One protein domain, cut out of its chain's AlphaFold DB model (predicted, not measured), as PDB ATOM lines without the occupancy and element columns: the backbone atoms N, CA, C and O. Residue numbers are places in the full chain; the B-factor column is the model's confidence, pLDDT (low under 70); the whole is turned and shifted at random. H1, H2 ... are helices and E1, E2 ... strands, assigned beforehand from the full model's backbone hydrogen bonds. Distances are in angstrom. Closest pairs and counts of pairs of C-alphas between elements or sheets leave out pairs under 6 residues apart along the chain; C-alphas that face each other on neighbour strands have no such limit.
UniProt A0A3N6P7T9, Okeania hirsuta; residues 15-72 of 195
ATOM      1  N   MET A  15      12.098  15.991 126.196       91.56
ATOM      2  CA  MET A  15      12.080  14.626 126.711       91.56
ATOM      3  C   MET A  15      12.356  13.640 125.588       91.56
ATOM      4  O   MET A  15      11.629  13.588 124.598       91.56
ATOM      5  N   VAL A  16      13.367  12.803 125.775       91.19
ATOM      6  CA  VAL A  16      13.635  11.652 124.918       91.19
ATOM      7  C   VAL A  16      13.136  10.408 125.629       91.19
ATOM      8  O   VAL A  16      13.592  10.068 126.720       91.19
ATOM      9  N   ARG A  17      12.157   9.741 125.023       91.38
ATOM     10  CA  ARG A  17      11.631   8.463 125.493       91.38
ATOM     11  C   ARG A  17      12.342   7.343 124.754       91.38
ATOM     12  O   ARG A  17      12.199   7.228 123.538       91.38
ATOM     13  N   ARG A  18      13.083   6.526 125.497       91.31
ATOM     14  CA  ARG A  18      13.831   5.375 124.992       91.31
ATOM     15  C   ARG A  18      13.229   4.090 125.528       91.31
ATOM     16  O   ARG A  18      13.053   3.945 126.737       91.31
ATOM     17  N   LEU A  19      12.948   3.136 124.647       87.69
ATOM     18  CA  LEU A  19      12.548   1.801 125.073       87.69
ATOM     19  C   LEU A  19      13.797   1.011 125.472       87.69
ATOM     20  O   LEU A  19      14.681   0.765 124.651       87.69
ATOM     21  N   THR A  20      13.892   0.610 126.735       82.75
ATOM     22  CA  THR A  20      15.015  -0.207 127.194       82.75
ATOM     23  C   THR A  20      14.883  -1.642 126.684       82.75
ATOM     24  O   THR A  20      13.801  -2.120 126.343       82.75
ATOM     25  N   ARG A  21      15.989  -2.397 126.714       79.69
ATOM     26  CA  ARG A  21      15.990  -3.834 126.371       79.69
ATOM     27  C   ARG A  21      15.076  -4.682 127.266       79.69
ATOM     28  O   ARG A  21      14.728  -5.792 126.883       79.69
ATOM     29  N   ALA A  22      14.699  -4.168 128.437       81.75
ATOM     30  CA  ALA A  22      13.753  -4.801 129.352       81.75
ATOM     31  C   ALA A  22      12.281  -4.470 129.026       81.75
ATOM     32  O   ALA A  22      11.387  -4.924 129.734       81.75
ATOM     33  N   GLY A  23      12.021  -3.678 127.978       80.44
ATOM     34  CA  GLY A  23      10.682  -3.252 127.570       80.44
ATOM     35  C   GLY A  23      10.105  -2.098 128.396       80.44
ATOM     36  O   GLY A  23       8.933  -1.774 128.239       80.44
ATOM     37  N   THR A  24      10.896  -1.476 129.275       84.44
ATOM     38  CA  THR A  24      10.473  -0.299 130.049       84.44
ATOM     39  C   THR A  24      10.831   0.991 129.318       84.44
ATOM     40  O   THR A  24      11.896   1.081 128.709       84.44
ATOM     41  N   GLU A  25       9.965   2.003 129.386       86.94
ATOM     42  CA  GLU A  25      10.289   3.344 128.888       86.94
ATOM     43  C   GLU A  25      11.213   4.071 129.871       86.94
ATOM     44  O   GLU A  25      10.900   4.227 131.053       86.94
ATOM     45  N   GLN A  26      12.348   4.547 129.370       89.81
ATOM     46  CA  GLN A  26      13.231   5.483 130.049       89.81
ATOM     47  C   GLN A  26      12.981   6.885 129.492       89.81
ATOM     48  O   GLN A  26      13.028   7.092 128.281       89.81
ATOM     49  N   VAL A  27      12.742   7.855 130.375       91.12
ATOM     50  CA  VAL A  27      12.589   9.268 130.001       91.12
ATOM     51  C   VAL A  27      13.870  10.010 130.353       91.12
ATOM     52  O   VAL A  27      14.233  10.108 131.524       91.12
ATOM     53  N   ILE A  28      14.550  10.528 129.337       91.25
ATOM     54  CA  ILE A  28      15.767  11.326 129.466       91.25
ATOM     55  C   ILE A  28      15.384  12.781 129.210       91.25
ATOM     56  O   ILE A  28      14.820  13.096 128.164       91.25
ATOM     57  N   LYS A  29      15.648  13.658 130.177       91.50
ATOM     58  CA  LYS A  29      15.421  15.097 130.019       91.50
ATOM     59  C   LYS A  29      16.651  15.745 129.399       91.50
ATOM     60  O   LYS A  29      17.763  15.435 129.814       91.50
ATOM     61  N   VAL A  30      16.422  16.632 128.440       90.12
ATOM     62  CA  VAL A  30      17.448  17.393 127.733       90.12
ATOM     63  C   VAL A  30      17.103  18.875 127.825       90.12
ATOM     64  O   VAL A  30      15.980  19.275 127.508       90.12
ATOM     65  N   ASP A  31      18.079  19.674 128.248       89.50
ATOM     66  CA  ASP A  31      17.996  21.130 128.289       89.50
ATOM     67  C   ASP A  31      18.914  21.719 127.206       89.50
ATOM     68  O   ASP A  31      20.114  21.923 127.407       89.50
ATOM     69  N   LEU A  32      18.353  22.001 126.029       85.25
ATOM     70  CA  LEU A  32      19.121  22.603 124.936       85.25
ATOM     71  C   LEU A  32      19.477  24.067 125.208       85.25
ATOM     72  O   LEU A  32      20.388  24.588 124.568       85.25
ATOM     73  N   TRP A  33      18.814  24.733 126.157       84.81
ATOM     74  CA  TRP A  33      19.205  26.084 126.556       84.81
ATOM     75  C   TRP A  33      20.577  26.073 127.230       84.81
ATOM     76  O   TRP A  33      21.413  26.923 126.932       84.81
ATOM     77  N   GLN A  34      20.856  25.075 128.073       84.38
ATOM     78  CA  GLN A  34      22.190  24.900 128.655       84.38
ATOM     79  C   GLN A  34      23.254  24.557 127.609       84.38
ATOM     80  O   GLN A  34      24.387  25.026 127.724       84.38
ATOM     81  N   LEU A  35      22.898  23.802 126.568       83.81
ATOM     82  CA  LEU A  35      23.805  23.556 125.446       83.81
ATOM     83  C   LEU A  35      24.138  24.856 124.699       83.81
ATOM     84  O   LEU A  35      25.303  25.109 124.408       83.81
ATOM     85  N   LEU A  36      23.129  25.683 124.405       81.06
ATOM     86  CA  LEU A  36      23.296  26.939 123.669       81.06
ATOM     87  C   LEU A  36      24.080  27.984 124.468       81.06
ATOM     88  O   LEU A  36      25.029  28.559 123.941       81.06
ATOM     89  N   GLN A  37      23.717  28.192 125.735       81.12
ATOM     90  CA  GLN A  37      24.313  29.242 126.565       81.12
ATOM     91  C   GLN A  37      25.665  28.852 127.153       81.12
ATOM     92  O   GLN A  37      26.602  29.648 127.177       81.12
ATOM     93  N   ASN A  38      25.770  27.620 127.652       83.50
ATOM     94  CA  ASN A  38      26.926  27.189 128.435       83.50
ATOM     95  C   ASN A  38      27.825  26.212 127.670       83.50
ATOM     96  O   ASN A  38      28.871  25.825 128.192       83.50
ATOM     97  N   GLY A  39      27.430  25.782 126.465       80.56
ATOM     98  CA  GLY A  39      28.150  24.746 125.724       80.56
ATOM     99  C   GLY A  39      28.155  23.396 126.444       80.56
ATOM    100  O   GLY A  39      29.092  22.619 126.263       80.56
ATOM    101  N   ASP A  40      27.164  23.128 127.304       84.75
ATOM    102  CA  ASP A  40      27.130  21.903 128.105       84.75
ATOM    103  C   ASP A  40      26.828  20.678 127.232       84.75
ATOM    104  O   ASP A  40      25.677  20.345 126.955       84.75
ATOM    105  N   LEU A  41      27.886  19.974 126.826       84.12
ATOM    106  CA  LEU A  41      27.804  18.768 126.000       84.12
ATOM    107  C   LEU A  41      27.097  17.597 126.698       84.12
ATOM    108  O   LEU A  41      26.719  16.644 126.024       84.12
ATOM    109  N   ASN A  42      26.868  17.647 128.016       84.69
ATOM    110  CA  ASN A  42      26.045  16.629 128.680       84.69
ATOM    111  C   ASN A  42      24.582  16.673 128.209       84.69
ATOM    112  O   ASN A  42      23.860  15.688 128.359       84.69
ATOM    113  N   GLN A  43      24.158  17.796 127.622       85.25
ATOM    114  CA  GLN A  43      22.844  17.968 127.008       85.25
ATOM    115  C   GLN A  43      22.812  17.500 125.542       85.25
ATOM    116  O   GLN A  43      21.734  17.372 124.963       85.25
ATOM    117  N   ASP A  44      23.967  17.208 124.932       83.38
ATOM    118  CA  ASP A  44      24.064  16.669 123.571       83.38
ATOM    119  C   ASP A  44      23.854  15.145 123.583       83.38
ATOM    120  O   ASP A  44      24.773  14.330 123.452       83.38
ATOM    121  N   LEU A  45      22.607  14.744 123.845       85.44
ATOM    122  CA  LEU A  45      22.230  13.341 123.968       85.44
ATOM    123  C   LEU A  45      22.300  12.626 122.612       85.44
ATOM    124  O   LEU A  45      21.542  12.921 121.687       85.44
ATOM    125  N   VAL A  46      23.120  11.575 122.539       86.50
ATOM    126  CA  VAL A  46      23.133  10.665 121.388       86.50
ATOM    127  C   VAL A  46      21.818   9.882 121.325       86.50
ATOM    128  O   VAL A  46      21.476   9.109 122.229       86.50
ATOM    129  N   LEU A  47      21.087  10.079 120.230       87.50
ATOM    130  CA  LEU A  47      19.826   9.397 119.956       87.50
ATOM    131  C   LEU A  47      20.058   7.971 119.451       87.50
ATOM    132  O   LEU A  47      20.961   7.706 118.655       87.50
ATOM    133  N   GLU A  48      19.194   7.060 119.883       87.44
ATOM    134  CA  GLU A  48      19.165   5.668 119.452       87.44
ATOM    135  C   GLU A  48      17.949   5.392 118.558       87.44
ATOM    136  O   GLU A  48      16.954   6.122 118.543       87.44
ATOM    137  N   SER A  49      18.023   4.311 117.780       82.25
ATOM    138  CA  SER A  49      16.892   3.884 116.956       82.25
ATOM    139  C   SER A  49      15.710   3.488 117.843       82.25
ATOM    140  O   SER A  49      15.858   2.663 118.742       82.25
ATOM    141  N   GLY A  50      14.535   4.048 117.558       82.88
ATOM    142  CA  GLY A  50      13.319   3.832 118.347       82.88
ATOM    143  C   GLY A  50      13.065   4.891 119.421       82.88
ATOM    144  O   GLY A  50      12.015   4.843 120.059       82.88
ATOM    145  N   ASP A  51      13.963   5.864 119.593       88.94
ATOM    146  CA  ASP A  51      13.710   7.002 120.471       88.94
ATOM    147  C   ASP A  51      12.539   7.851 119.960       88.94
ATOM    148  O   ASP A  51      12.419   8.151 118.768       88.94
ATOM    149  N   THR A  52      11.689   8.289 120.887       87.31
ATOM    150  CA  THR A  52      10.635   9.274 120.625       87.31
ATOM    151  C   THR A  52      10.979  10.577 121.327       87.31
ATOM    152  O   THR A  52      11.132  10.609 122.548       87.31
ATOM    153  N   ILE A  53      11.079  11.662 120.561       87.88
ATOM    154  CA  ILE A  53      11.384  12.993 121.089       87.88
ATOM    155  C   ILE A  53      10.076  13.750 121.289       87.88
ATOM    156  O   ILE A  53       9.287  13.908 120.358       87.88
ATOM    157  N   TYR A  54       9.865  14.233 122.506       88.06
ATOM    158  CA  TYR A  54       8.760  15.099 122.872       88.06
ATOM    159  C   TYR A  54       9.297  16.483 123.229       88.06
ATOM    160  O   TYR A  54      10.146  16.621 124.110       88.06
ATOM    161  N   VAL A  55       8.786  17.497 122.535       86.62
ATOM    162  CA  VAL A  55       9.131  18.900 122.755       86.62
ATOM    163  C   VAL A  55       7.873  19.620 123.253       86.62
ATOM    164  O   VAL A  55       6.919  19.745 122.480       86.62
ATOM    165  N   PRO A  56       7.824  20.036 124.530       83.00
ATOM    166  CA  PRO A  56       6.696  20.792 125.057       83.00
ATOM    167  C   PRO A  56       6.644  22.215 124.482       83.00
ATOM    168  O   PRO A  56       7.616  22.721 123.923       83.00
ATOM    169  N   VAL A  57       5.488  22.861 124.615       81.31
ATOM    170  CA  VAL A  57       5.308  24.291 124.321       81.31
ATOM    171  C   VAL A  57       5.615  25.072 125.599       81.31
ATOM    172  O   VAL A  57       5.216  24.629 126.672       81.31
ATOM    173  N   ALA A  58       6.323  26.197 125.493       80.19
ATOM    174  CA  ALA A  58       6.631  27.051 126.637       80.19
ATOM    175  C   ALA A  58       5.379  27.788 127.137       80.19
ATOM    176  O   ALA A  58       4.609  28.314 126.330       80.19
ATOM    177  N   ASP A  59       5.203  27.847 128.461       73.94
ATOM    178  CA  ASP A  59       4.093  28.573 129.098       73.94
ATOM    179  C   ASP A  59       4.226  30.097 128.915       73.94
ATOM    180  O   ASP A  59       3.231  30.795 128.723       73.94
ATOM    181  N   GLU A  60       5.462  30.609 128.908       68.19
ATOM    182  CA  GLU A  60       5.791  32.008 128.629       68.19
ATOM    183  C   GLU A  60       6.938  32.093 127.616       68.19
ATOM    184  O   GLU A  60       7.955  31.409 127.735       68.19
ATOM    185  N   VAL A  61       6.774  32.944 126.598       62.81
ATOM    186  CA  VAL A  61       7.784  33.163 125.558       62.81
ATOM    187  C   VAL A  61       8.629  34.377 125.934       62.81
ATOM    188  O   VAL A  61       8.152  35.510 125.871       62.81
ATOM    189  N   ASN A  62       9.892  34.155 126.301       66.12
ATOM    190  CA  ASN A  62      10.843  35.236 126.554       66.12
ATOM    191  C   ASN A  62      11.403  35.772 125.221       66.12
ATOM    192  O   ASN A  62      12.044  35.039 124.466       66.12
ATOM    193  N   LEU A  63      11.160  37.053 124.932       59.38
ATOM    194  CA  LEU A  63      11.554  37.698 123.674       59.38
ATOM    195  C   LEU A  63      13.077  37.759 123.475       59.38
ATOM    196  O   LEU A  63      13.530  37.658 122.334       59.38
ATOM    197  N   ASP A  64      13.853  37.868 124.556       64.81
ATOM    198  CA  ASP A  64      15.320  37.905 124.482       64.81
ATOM    199  C   ASP A  64      15.889  36.531 124.087       64.81
ATOM    200  O   ASP A  64      16.833  36.428 123.307       64.81
ATOM    201  N   GLU A  65      15.252  35.458 124.558       63.69
ATOM    202  CA  GLU A  65      15.646  34.074 124.274       63.69
ATOM    203  C   GLU A  65      15.191  33.637 122.877       63.69
ATOM    204  O   GLU A  65      15.872  32.865 122.202       63.69
ATOM    205  N   LEU A  66      14.068  34.180 122.397       62.59
ATOM    206  CA  LEU A  66      13.515  33.887 121.077       62.59
ATOM    207  C   LEU A  66      14.512  34.197 119.954       62.59
ATOM    208  O   LEU A  66      14.606  33.442 118.985       62.59
ATOM    209  N   ALA A  67      15.268  35.290 120.081       60.31
ATOM    210  CA  ALA A  67      16.282  35.687 119.107       60.31
ATOM    211  C   ALA A  67      17.431  34.668 119.028       60.31
ATOM    212  O   ALA A  67      17.887  34.321 117.939       60.31
ATOM    213  N   GLU A  68      17.859  34.139 120.171       62.41
ATOM    214  CA  GLU A  68      18.959  33.179 120.271       62.41
ATOM    215  C   GLU A  68      18.535  31.778 119.803       62.41
ATOM    216  O   GLU A  68      19.243  31.123 119.034       62.41
ATOM    217  N   VAL A  69      17.315  31.358 120.155       62.56
ATOM    218  CA  VAL A  69      16.725  30.100 119.678       62.56
ATOM    219  C   VAL A  69      16.483  30.141 118.170       62.56
ATOM    220  O   VAL A  69      16.838  29.188 117.472       62.56
ATOM    221  N   THR A  70      15.941  31.244 117.638       59.28
ATOM    222  CA  THR A  70      15.703  31.389 116.190       59.28
ATOM    223  C   THR A  70      16.990  31.491 115.373       59.28
ATOM    224  O   THR A  70      16.985  31.064 114.218       59.28
ATOM    225  N   ALA A  71      18.081  31.999 115.955       57.47
ATOM    226  CA  ALA A  71      19.401  32.048 115.324       57.47
ATOM    227  C   ALA A  71      20.167  30.711 115.384       57.47
ATOM    228  O   ALA A  71      21.123  30.514 114.630       57.47
ATOM    229  N   SER A  72      19.767  29.787 116.261       59.56
ATOM    230  CA  SER A  72      20.421  28.487 116.403       59.56
ATOM    231  C   SER A  72      20.133  27.547 115.222       59.56
ATOM    232  O   SER A  72      19.081  27.610 114.582       59.56
TER     233      SER A  72
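AT A GLANCE: This is residues 15 to 72 of the 195 residues of a protein of Okeania hirsuta (UniProt A0A3N6P7T9). A narrow sheet of three strands makes one end of a loose, elongated domain, and two short helices lie beyond the sheet, near each other but on neither of its faces. The tip of the hairpin E1 and E2 makes one extreme and H2 the other, while residues 39 to 51 lead back from H1 to the sheet. The printed part has 58 residues, with E1, E2, H1, E3 and H2 along the chain; the sheet's order is E2, E1, E3, antiparallel throughout. The class is mixed, helices and strands; the whole is loose, with a radius of gyration of the C-alphas of 13.8 A, and spans 43 by 24 by 14 A, only just elongated.

HOW THE PARTS SIT: In the sheet, E1, residues 15 to 19, is the inner strand between the edge strands E2, residues 25 to 30, and E3, residues 52 to 54. E1 and E2 form an antiparallel hairpin at 152 degrees, with N 16 and O 28 within hydrogen-bond range at 2.8 A. E1 and E3 are antiparallel at 159 degrees, with N 15 and O 54 at 2.9 A. H1, residues 32 to 38, is not on the sheet. E2, H1 and E3 form a split strand-helix-strand unit, two strands running the same way with E1 between them, and its crossover is right-handed. H2, residues 63 to 71, is not on the sheet and is near H1. Every O i to N i+4 pair is within hydrogen-bond range in H1, and 3 of 5 in H2.

IN THESE COORDINATES: E1 begins at C-alpha 15 (12.080, 14.626, 126.711) and measures 12.9 A from first to last C-alpha. E2 measures 15.8 A, H1 9.7 A and E3 6.5 A. H2 measures 12.8 A and ends at C-alpha 71 (19.401, 32.048, 115.324).

THE WHOLE: The C-alphas farthest apart, those of Ala 22 and Asp 64, are 43.0 A apart. The printed part has no cut. The link from H1 to E3 is long, with 13 residues. Residues 57 to 64, of which 63 and 64 belong to H2, stand free. The mean pLDDT of the printed part is 80.3, and residues 60 to 72 are under 70.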